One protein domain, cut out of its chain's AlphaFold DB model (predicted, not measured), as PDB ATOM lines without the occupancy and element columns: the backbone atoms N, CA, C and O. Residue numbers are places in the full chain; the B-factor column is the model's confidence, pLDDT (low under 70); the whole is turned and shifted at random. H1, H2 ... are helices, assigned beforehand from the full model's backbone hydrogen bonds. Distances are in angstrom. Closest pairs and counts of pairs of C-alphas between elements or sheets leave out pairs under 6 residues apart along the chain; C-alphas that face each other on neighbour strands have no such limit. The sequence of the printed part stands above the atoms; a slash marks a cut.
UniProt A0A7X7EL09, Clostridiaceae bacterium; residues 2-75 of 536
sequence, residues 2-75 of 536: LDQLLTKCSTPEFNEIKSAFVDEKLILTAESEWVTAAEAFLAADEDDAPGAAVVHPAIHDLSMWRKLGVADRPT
ATOM      1  N   LEU A   2     -25.115  -8.751  35.779       87.94
ATOM      2  CA  LEU A   2     -25.733  -9.829  34.981       87.94
ATOM      3  C   LEU A   2     -25.987 -11.128  35.776       87.94
ATOM      4  O   LEU A   2     -27.127 -11.573  35.827       87.94
ATOM      5  N   ASP A   3     -25.000 -11.641  36.522       89.19
ATOM      6  CA  ASP A   3     -25.169 -12.812  37.411       89.19
ATOM      7  C   ASP A   3     -26.378 -12.722  38.365       89.19
ATOM      8  O   ASP A   3     -27.069 -13.712  38.611       89.19
ATOM      9  N   GLN A   4     -26.653 -11.529  38.907       87.06
ATOM     10  CA  GLN A   4     -27.772 -11.290  39.827       87.06
ATOM     11  C   GLN A   4     -29.121 -11.202  39.107       87.06
ATOM     12  O   GLN A   4     -30.148 -11.437  39.741       87.06
ATOM     13  N   LEU A   5     -29.130 -10.844  37.819       89.00
ATOM     14  CA  LEU A   5     -30.325 -10.877  36.978       89.00
ATOM     15  C   LEU A   5     -30.637 -12.325  36.590       89.00
ATOM     16  O   LEU A   5     -31.728 -12.797  36.883       89.00
ATOM     17  N   LEU A   6     -29.648 -13.063  36.072       89.44
ATOM     18  CA  LEU A   6     -29.813 -14.463  35.669       89.44
ATOM     19  C   LEU A   6     -30.239 -15.370  36.837       89.44
ATOM     20  O   LEU A   6     -31.025 -16.293  36.660       89.44
ATOM     21  N   THR A   7     -29.764 -15.088  38.055       86.94
ATOM     22  CA  THR A   7     -30.155 -15.832  39.271       86.94
ATOM     23  C   THR A   7     -31.584 -15.509  39.748       86.94
ATOM     24  O   THR A   7     -32.105 -16.200  40.619       86.94
ATOM     25  N   LYS A   8     -32.233 -14.472  39.197       90.06
ATOM     26  CA  LYS A   8     -33.637 -14.110  39.477       90.06
ATOM     27  C   LYS A   8     -34.615 -14.542  38.381       90.06
ATOM     28  O   LYS A   8     -35.817 -14.432  38.606       90.06
ATOM     29  N   CYS A   9     -34.124 -15.010  37.235       90.44
ATOM     30  CA  CYS A   9     -34.957 -15.563  36.173       90.44
ATOM     31  C   CYS A   9     -35.702 -16.811  36.659       90.44
ATOM     32  O   CYS A   9     -35.162 -17.643  37.392       90.44
ATOM     33  N   SER A  10     -36.939 -16.964  36.206       92.56
ATOM     34  CA  SER A  10     -37.670 -18.222  36.280       92.56
ATOM     35  C   SER A  10     -37.046 -19.272  35.349       92.56
ATOM     36  O   SER A  10     -36.306 -18.951  34.419       92.56
ATOM     37  N   THR A  11     -37.356 -20.551  35.574       91.94
ATOM     38  CA  THR A  11     -36.870 -21.656  34.731       91.94
ATOM     39  C   THR A  11     -37.132 -21.478  33.223       91.94
ATOM     40  O   THR A  11     -36.199 -21.735  32.462       91.94
ATOM     41  N   PRO A  12     -38.326 -21.053  32.741       94.81
ATOM     42  CA  PRO A  12     -38.524 -20.812  31.311       94.81
ATOM     43  C   PRO A  12     -37.652 -19.666  30.777       94.81
ATOM     44  O   PRO A  12     -36.975 -19.871  29.778       94.81
ATOM     45  N   GLU A  13     -37.578 -18.525  31.473       93.62
ATOM     46  CA  GLU A  13     -36.731 -17.384  31.069       93.62
ATOM     47  C   GLU A  13     -35.240 -17.770  31.032       93.62
ATOM     48  O   GLU A  13     -34.513 -17.392  30.119       93.62
ATOM     49  N   PHE A  14     -34.770 -18.564  32.001       93.25
ATOM     50  CA  PHE A  14     -33.394 -19.068  32.008       93.25
ATOM     51  C   PHE A  14     -33.105 -19.984  30.808       93.25
ATOM     52  O   PHE A  14     -32.030 -19.896  30.217       93.25
ATOM     53  N   ASN A  15     -34.053 -20.851  30.439       93.06
ATOM     54  CA  ASN A  15     -33.906 -21.737  29.284       93.06
ATOM     55  C   ASN A  15     -33.941 -20.963  27.957       93.06
ATOM     56  O   ASN A  15     -33.178 -21.297  27.056       93.06
ATOM     57  N   GLU A  16     -34.770 -19.923  27.853       95.31
ATOM     58  CA  GLU A  16     -34.825 -19.017  26.700       95.31
ATOM     59  C   GLU A  16     -33.494 -18.273  26.517       95.31
ATOM     60  O   GLU A  16     -32.888 -18.352  25.449       95.31
ATOM     61  N   ILE A  17     -32.964 -17.668  27.590       93.56
ATOM     62  CA  ILE A  17     -31.627 -17.052  27.587       93.56
ATOM     63  C   ILE A  17     -30.564 -18.084  27.191       93.56
ATOM     64  O   ILE A  17     -29.684 -17.790  26.385       93.56
ATOM     65  N   LYS A  18     -30.629 -19.307  27.732       93.81
ATOM     66  CA  LYS A  18     -29.660 -20.354  27.403       93.81
ATOM     67  C   LYS A  18     -29.718 -20.767  25.927       93.81
ATOM     68  O   LYS A  18     -28.653 -20.973  25.355       93.81
ATOM     69  N   SER A  19     -30.904 -20.859  25.316       94.25
ATOM     70  CA  SER A  19     -31.027 -21.119  23.871       94.25
ATOM     71  C   SER A  19     -30.404 -19.984  23.070       94.25
ATOM     72  O   SER A  19     -29.537 -20.240  22.247       94.25
ATOM     73  N   ALA A  20     -30.715 -18.725  23.399       95.06
ATOM     74  CA  ALA A  20     -30.127 -17.571  22.717       95.06
ATOM     75  C   ALA A  20     -28.584 -17.592  22.745       95.06
ATOM     76  O   ALA A  20     -27.949 -17.336  21.732       95.06
ATOM     77  N   PHE A  21     -27.952 -17.978  23.858       94.56
ATOM     78  CA  PHE A  21     -26.486 -18.126  23.914       94.56
ATOM     79  C   PHE A  21     -25.926 -19.327  23.126       94.56
ATOM     80  O   PHE A  21     -24.730 -19.342  22.831       94.56
ATOM     81  N   VAL A  22     -26.740 -20.335  22.800       91.88
ATOM     82  CA  VAL A  22     -26.362 -21.466  21.932       91.88
ATOM     83  C   VAL A  22     -26.547 -21.106  20.456       91.88
ATOM     84  O   VAL A  22     -25.665 -21.395  19.651       91.88
ATOM     85  N   ASP A  23     -27.666 -20.464  20.125       91.06
ATOM     86  CA  ASP A  23     -28.116 -20.210  18.755       91.06
ATOM     87  C   ASP A  23     -27.562 -18.889  18.174       91.06
ATOM     88  O   ASP A  23     -27.385 -18.763  16.959       91.06
ATOM     89  N   GLU A  24     -27.257 -17.900  19.023       93.94
ATOM     90  CA  GLU A  24     -26.824 -16.553  18.631       93.94
ATOM     91  C   GLU A  24     -25.414 -16.196  19.135       93.94
ATOM     92  O   GLU A  24     -24.920 -16.657  20.169       93.94
ATOM     93  N   LYS A  25     -24.750 -15.297  18.400       93.75
ATOM     94  CA  LYS A  25     -23.393 -14.816  18.695       93.75
ATOM     95  C   LYS A  25     -23.405 -13.725  19.774       93.75
ATOM     96  O   LYS A  25     -23.258 -12.545  19.475       93.75
ATOM     97  N   LEU A  26     -23.608 -14.131  21.028       95.19
ATOM     98  CA  LEU A  26     -23.826 -13.239  22.180       95.19
ATOM     99  C   LEU A  26     -22.644 -13.140  23.162       95.19
ATOM    100  O   LEU A  26     -22.761 -12.479  24.196       95.19
ATOM    101  N   ILE A  27     -21.505 -13.774  22.871       94.69
ATOM    102  CA  ILE A  27     -20.304 -13.723  23.720       94.69
ATOM    103  C   ILE A  27     -19.204 -12.930  23.019       94.69
ATOM    104  O   ILE A  27     -18.773 -13.304  21.932       94.69
ATOM    105  N   LEU A  28     -18.729 -11.862  23.667       94.56
ATOM    106  CA  LEU A  28     -17.569 -11.090  23.220       94.56
ATOM    107  C   LEU A  28     -16.266 -11.805  23.616       94.56
ATOM    108  O   LEU A  28     -16.087 -12.165  24.784       94.56
ATOM    109  N   THR A  29     -15.351 -11.966  22.663       94.12
ATOM    110  CA  THR A  29     -14.051 -12.628  22.857       94.12
ATOM    111  C   THR A  29     -12.923 -11.634  23.151       94.12
ATOM    112  O   THR A  29     -13.074 -10.425  22.955       94.12
ATOM    113  N   ALA A  30     -11.768 -12.126  23.604       91.25
ATOM    114  CA  ALA A  30     -10.553 -11.326  23.774       91.25
ATOM    115  C   ALA A  30     -10.105 -10.645  22.461       91.25
ATOM    116  O   ALA A  30      -9.624  -9.515  22.477       91.25
ATOM    117  N   GLU A  31     -10.350 -11.290  21.320       87.75
ATOM    118  CA  GLU A  31     -10.092 -10.787  19.964       87.75
ATOM    119  C   GLU A  31     -11.136  -9.761  19.478       87.75
ATOM    120  O   GLU A  31     -11.037  -9.265  18.358       87.75
ATOM    121  N   SER A  32     -12.116  -9.397  20.317       89.12
ATOM    122  CA  SER A  32     -13.252  -8.518  19.983       89.12
ATOM    123  C   SER A  32     -14.215  -9.087  18.929       89.12
ATOM    124  O   SER A  32     -14.937  -8.337  18.267       89.12
ATOM    125  N   GLU A  33     -14.263 -10.413  18.796       89.75
ATOM    126  CA  GLU A  33     -15.237 -11.132  17.971       89.75
ATOM    127  C   GLU A  33     -16.498 -11.458  18.795       89.75
ATOM    128  O   GLU A  33     -16.457 -11.496  20.027       89.75
ATOM    129  N   TRP A  34     -17.628 -11.698  18.124       92.25
ATOM    130  CA  TRP A  34     -18.854 -12.199  18.755       92.25
ATOM    131  C   TRP A  34     -19.083 -13.656  18.347       92.25
ATOM    132  O   TRP A  34     -19.099 -13.977  17.154       92.25
ATOM    133  N   VAL A  35     -19.261 -14.537  19.332       92.12
ATOM    134  CA  VAL A  35     -19.353 -15.996  19.145       92.12
ATOM    135  C   VAL A  35     -20.460 -16.618  20.007       92.12
ATOM    136  O   VAL A  35     -21.004 -15.972  20.906       92.12
ATOM    137  N   THR A  36     -20.814 -17.868  19.712       93.19
ATOM    138  CA  THR A  36     -21.781 -18.674  20.482       93.19
ATOM    139  C   THR A  36     -21.145 -19.306  21.733       93.19
ATOM    140  O   THR A  36     -19.921 -19.386  21.866       93.19
ATOM    141  N   ALA A  37     -21.963 -19.837  22.647       92.31
ATOM    142  CA  ALA A  37     -21.496 -20.558  23.838       92.31
ATOM    143  C   ALA A  37     -20.711 -21.848  23.537       92.31
ATOM    144  O   ALA A  37     -19.943 -22.289  24.389       92.31
ATOM    145  N   ALA A  38     -20.873 -22.440  22.349       89.06
ATOM    146  CA  ALA A  38     -20.106 -23.611  21.914       89.06
ATOM    147  C   ALA A  38     -18.701 -23.254  21.383       89.06
ATOM    148  O   ALA A  38     -17.829 -24.119  21.278       89.06
ATOM    149  N   GLU A  39     -18.479 -21.986  21.032       89.00
ATOM    150  CA  GLU A  39     -17.240 -21.490  20.425       89.00
ATOM    151  C   GLU A  39     -16.317 -20.780  21.430       89.00
ATOM    152  O   GLU A  39     -15.110 -20.715  21.187       89.00
ATOM    153  N   ALA A  40     -16.875 -20.273  22.537       93.06
ATOM    154  CA  ALA A  40     -16.161 -19.559  23.595       93.06
ATOM    155  C   ALA A  40     -15.686 -20.462  24.746       93.06
ATOM    156  O   ALA A  40     -16.361 -21.414  25.144       93.06
ATOM    157  N   PHE A  41     -14.560 -20.077  25.353       94.62
ATOM    158  CA  PHE A  41     -13.952 -20.738  26.509       94.62
ATOM    159  C   PHE A  41     -13.548 -19.725  27.585       94.62
ATOM    160  O   PHE A  41     -13.278 -18.565  27.280       94.62
ATOM    161  N   LEU A  42     -13.505 -20.142  28.853       92.69
ATOM    162  CA  LEU A  42     -13.160 -19.244  29.966       92.69
ATOM    163  C   LEU A  42     -11.654 -19.017  30.131       92.69
ATOM    164  O   LEU A  42     -11.251 -17.930  30.540       92.69
ATOM    165  N   ALA A  43     -10.840 -20.016  29.802       89.06
ATOM    166  CA  ALA A  43      -9.383 -19.944  29.787       89.06
ATOM    167  C   ALA A  43      -8.815 -20.850  28.683       89.06
ATOM    168  O   ALA A  43      -9.501 -21.754  28.202       89.06
ATOM    169  N   ALA A  44      -7.559 -20.623  28.303       88.25
ATOM    170  CA  ALA A  44      -6.790 -21.506  27.431       88.25
ATOM    171  C   ALA A  44      -5.303 -21.436  27.816       88.25
ATOM    172  O   ALA A  44      -4.754 -20.337  27.910       88.25
ATOM    173  N   ASP A  45      -4.669 -22.595  27.997       86.00
ATOM    174  CA  ASP A  45      -3.224 -22.725  28.230       86.00
ATOM    175  C   ASP A  45      -2.527 -23.376  27.014       86.00
ATOM    176  O   ASP A  45      -3.169 -23.769  26.039       86.00
ATOM    177  N   GLU A  46      -1.204 -23.558  27.084       80.25
ATOM    178  CA  GLU A  46      -0.379 -24.140  26.009       80.25
ATOM    179  C   GLU A  46      -0.767 -25.579  25.609       80.25
ATOM    180  O   GLU A  46      -0.610 -25.964  24.448       80.25
ATOM    181  N   ASP A  47      -1.293 -26.377  26.545       81.88
ATOM    182  CA  ASP A  47      -1.713 -27.762  26.289       81.88
ATOM    183  C   ASP A  47      -3.051 -27.878  25.535       81.88
ATOM    184  O   ASP A  47      -3.321 -28.922  24.920       81.88
ATOM    185  N   ASP A  48      -3.884 -26.830  25.574       88.69
ATOM    186  CA  ASP A  48      -5.234 -26.824  25.007       88.69
ATOM    187  C   ASP A  48      -5.239 -26.762  23.464       88.69
ATOM    188  O   ASP A  48      -4.220 -26.617  22.785       88.69
ATOM    189  N   ALA A  49      -6.429 -26.901  22.876       86.25
ATOM    190  CA  ALA A  49      -6.639 -26.822  21.441       86.25
ATOM    191  C   ALA A  49      -6.458 -25.368  20.941       86.25
ATOM    192  O   ALA A  49      -7.255 -24.490  21.291       86.25
ATOM    193  N   PRO A  50      -5.442 -25.090  20.100       86.88
ATOM    194  CA  PRO A  50      -5.053 -23.726  19.757       86.88
ATOM    195  C   PRO A  50      -6.076 -23.002  18.873       86.88
ATOM    196  O   PRO A  50      -6.812 -23.599  18.086       86.88
ATOM    197  N   GLY A  51      -6.071 -21.670  18.962       83.75
ATOM    198  CA  GLY A  51      -6.879 -20.787  18.117       83.75
ATOM    199  C   GLY A  51      -8.367 -20.710  18.474       83.75
ATOM    200  O   GLY A  51      -9.105 -20.028  17.760       83.75
ATOM    201  N   ALA A  52      -8.797 -21.383  19.544       87.94
ATOM    202  CA  ALA A  52     -10.117 -21.232  20.147       87.94
ATOM    203  C   ALA A  52     -10.328 -19.821  20.731       87.94
ATOM    204  O   ALA A  52      -9.365 -19.151  21.092       87.94
ATOM    205  N   ALA A  53     -11.585 -19.381  20.817       90.75
ATOM    206  CA  ALA A  53     -11.931 -18.050  21.303       90.75
ATOM    207  C   ALA A  53     -12.081 -18.031  22.832       90.75
ATOM    208  O   ALA A  53     -12.824 -18.835  23.394       90.75
ATOM    209  N   VAL A  54     -11.419 -17.092  23.509       94.38
ATOM    210  CA  VAL A  54     -11.528 -16.921  24.969       94.38
ATOM    211  C   VAL A  54     -12.447 -15.741  25.284       94.38
ATOM    212  O   VAL A  54     -12.402 -14.721  24.597       94.38
ATOM    213  N   VAL A  55     -13.298 -15.866  26.306       95.31
ATOM    214  CA  VAL A  55     -14.197 -14.793  26.766       95.31
ATOM    215  C   VAL A  55     -13.395 -13.529  27.099       95.31
ATOM    216  O   VAL A  55     -12.366 -13.593  27.770       95.31
ATOM    217  N   HIS A  56     -13.875 -12.365  26.653       95.38
ATOM    218  CA  HIS A  56     -13.173 -11.093  26.821       95.38
ATOM    219  C   HIS A  56     -12.819 -10.811  28.304       95.38
ATOM    220  O   HIS A  56     -13.719 -10.863  29.153       95.38
ATOM    221  N   PRO A  57     -11.568 -10.424  28.645       92.25
ATOM    222  CA  PRO A  57     -11.093 -10.346  30.034       92.25
ATOM    223  C   PRO A  57     -11.992  -9.541  30.981       92.25
ATOM    224  O   PRO A  57     -12.282  -9.984  32.090       92.25
ATOM    225  N   ALA A  58     -12.521  -8.401  30.518       92.00
ATOM    226  CA  ALA A  58     -13.394  -7.524  31.310       92.00
ATOM    227  C   ALA A  58     -14.748  -8.141  31.729       92.00
ATOM    228  O   ALA A  58     -15.468  -7.543  32.529       92.00
ATOM    229  N   ILE A  59     -15.124  -9.301  31.175       90.69
ATOM    230  CA  ILE A  59     -16.356 -10.031  31.511       90.69
ATOM    231  C   ILE A  59     -16.105 -11.507  31.866       90.69
ATOM    232  O   ILE A  59     -17.067 -12.212  32.166       90.69
ATOM    233  N   HIS A  60     -14.857 -11.987  31.863       91.06
ATOM    234  CA  HIS A  60     -14.552 -13.417  32.015       91.06
ATOM    235  C   HIS A  60     -14.920 -13.980  33.406       91.06
ATOM    236  O   HIS A  60     -15.406 -15.104  33.502       91.06
ATOM    237  N   ASP A  61     -14.823 -13.165  34.465       91.75
ATOM    238  CA  ASP A  61     -15.109 -13.542  35.862       91.75
ATOM    239  C   ASP A  61     -16.601 -13.789  36.184       91.75
ATOM    240  O   ASP A  61     -16.952 -14.115  37.322       91.75
ATOM    241  N   LEU A  62     -17.522 -13.595  35.230       92.06
ATOM    242  CA  LEU A  62     -18.957 -13.742  35.496       92.06
ATOM    243  C   LEU A  62     -19.346 -15.217  35.686       92.06
ATOM    244  O   LEU A  62     -19.193 -16.061  34.802       92.06
ATOM    245  N   SER A  63     -19.947 -15.534  36.833       90.81
ATOM    246  CA  SER A  63     -20.319 -16.910  37.192       90.81
ATOM    247  C   SER A  63     -21.442 -17.494  36.321       90.81
ATOM    248  O   SER A  63     -21.663 -18.710  36.324       90.81
ATOM    249  N   MET A  64     -22.153 -16.656  35.559       93.12
ATOM    250  CA  MET A  64     -23.168 -17.077  34.591       93.12
ATOM    251  C   MET A  64     -22.643 -17.965  33.461       93.12
ATOM    252  O   MET A  64     -23.401 -18.815  32.997       93.12
ATOM    253  N   TRP A  65     -21.385 -17.829  33.028       94.62
ATOM    254  CA  TRP A  65     -20.892 -18.509  31.823       94.62
ATOM    255  C   TRP A  65     -21.029 -20.035  31.888       94.62
ATOM    256  O   TRP A  65     -21.624 -20.646  30.998       94.62
ATOM    257  N   ARG A  66     -20.620 -20.640  33.011       92.50
ATOM    258  CA  ARG A  66     -20.790 -22.083  33.267       92.50
ATOM    259  C   ARG A  66     -22.259 -22.521  33.295       92.50
ATOM    260  O   ARG A  66     -22.569 -23.651  32.934       92.50
ATOM    261  N   LYS A  67     -23.183 -21.644  33.714       91.44
ATOM    262  CA  LYS A  67     -24.633 -21.929  33.720       91.44
ATOM    263  C   LYS A  67     -25.212 -21.908  32.301       91.44
ATOM    264  O   LYS A  67     -26.061 -22.740  31.974       91.44
ATOM    265  N   LEU A  68     -24.735 -20.980  31.470       92.50
ATOM    266  CA  LEU A  68     -25.116 -20.848  30.060       92.50
ATOM    267  C   LEU A  68     -24.515 -21.953  29.176       92.50
ATOM    268  O   LEU A  68     -25.093 -22.277  28.147       92.50
ATOM    269  N   GLY A  69     -23.445 -22.613  29.625       90.56
ATOM    270  CA  GLY A  69     -22.840 -23.762  28.940       90.56
ATOM    271  C   GLY A  69     -21.505 -23.466  28.259       90.56
ATOM    272  O   GLY A  69     -21.002 -24.334  27.554       90.56
ATOM    273  N   VAL A  70     -20.923 -22.287  28.500       93.44
ATOM    274  CA  VAL A  70     -19.545 -21.964  28.100       93.44
ATOM    275  C   VAL A  70     -18.595 -22.926  28.812       93.44
ATOM    276  O   VAL A  70     -18.671 -23.083  30.036       93.44
ATOM    277  N   ALA A  71     -17.718 -23.579  28.055       92.31
ATOM    278  CA  ALA A  71     -16.765 -24.538  28.599       92.31
ATOM    279  C   ALA A  71     -15.586 -23.834  29.294       92.31
ATOM    280  O   ALA A  71     -15.168 -22.745  28.902       92.31
ATOM    281  N   ASP A  72     -15.013 -24.470  30.319       91.25
ATOM    282  CA  ASP A  72     -13.868 -23.897  31.034       91.25
ATOM    283  C   ASP A  72     -12.619 -23.777  30.142       91.25
ATOM    284  O   ASP A  72     -11.938 -22.757  30.202       91.25
ATOM    285  N   ARG A  73     -12.332 -24.793  29.309       92.62
ATOM    286  CA  ARG A  73     -11.112 -24.890  28.482       92.62
ATOM    287  C   ARG A  73     -11.359 -25.532  27.108       92.62
ATOM    288  O   ARG A  73     -12.189 -26.446  27.024       92.62
ATOM    289  N   PRO A  74     -10.632 -25.128  26.048       91.06
ATOM    290  CA  PRO A  74     -10.745 -25.724  24.724       91.06
ATOM    291  C   PRO A  74     -10.000 -27.059  24.645       91.06
ATOM    292  O   PRO A  74      -8.853 -27.132  24.220       91.06
ATOM    293  N   THR A  75     -10.653 -28.155  25.026       91.31
ATOM    294  CA  THR A  75     -10.047 -29.491  24.916       91.31
ATOM    295  C   THR A  75     -10.003 -29.992  23.468       91.31
ATOM    296  O   THR A  75     -10.833 -29.622  22.631       91.31
TER     297      THR A  75
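AT A GLANCE: This is residues 2 to 75 of the 536 residues of a protein of Clostridiaceae bacterium (UniProt A0A7X7EL09). There is little regular structure here: one longer helix, H2, lies toward one end, and the long looping stretch of residues 24 to 56 reaches to the other end at Glu 46. The short helices H1, H3 and H4 complete an all-helix set, in the order H1, H2, H3, H4, with no named strand. The printed part has 74 residues, 27 of them in named elements; it is compact, with a radius of gyration of the C-alphas of 12.3 A, yet elongated, spanning 39 by 22 by 21 A.

IN THESE COORDINATES: Find C-alpha 2 at (-25.733, -9.829, 34.981), where H1, residues 2 to 6, begins. H2, residues 11 to 23, runs 18.3 A from C-alpha 11 at (-36.870, -21.656, 34.731). H3 is residues 57 to 60; H4, residues 64 to 68, ends at C-alpha 68, (-25.116, -20.848, 30.060).

HOW THE PARTS SIT: H1 is close to H2 but not clearly touching, with the closest C-alphas, Leu 6 and Phe 14, 6.9 A apart. H4 only just touches H1, with 3 pairs of C-alphas within 8 A, the closest Asp 3 and Met 64 at 5.5 A. H4 only just touches H2, by residues 17 to 21 of H2 alone, also with 3 pairs, the closest Lys 18 and Leu 68 at 5.3 A. H3 touches no helix. Every O i to N i+4 pair is within hydrogen-bond range in H1, H2 and H4; H3 is too short for one.

THE WHOLE: The C-alphas farthest apart, Ser 10 and Glu 46, are 39.1 A apart. The link from H2 to H3 is long; residues 27 to 28 pair antiparallel with 34 to 35, and 40 to 41 parallel with 53 to 54. The printed part has no cut, and no printed residue is under 70 in pLDDT.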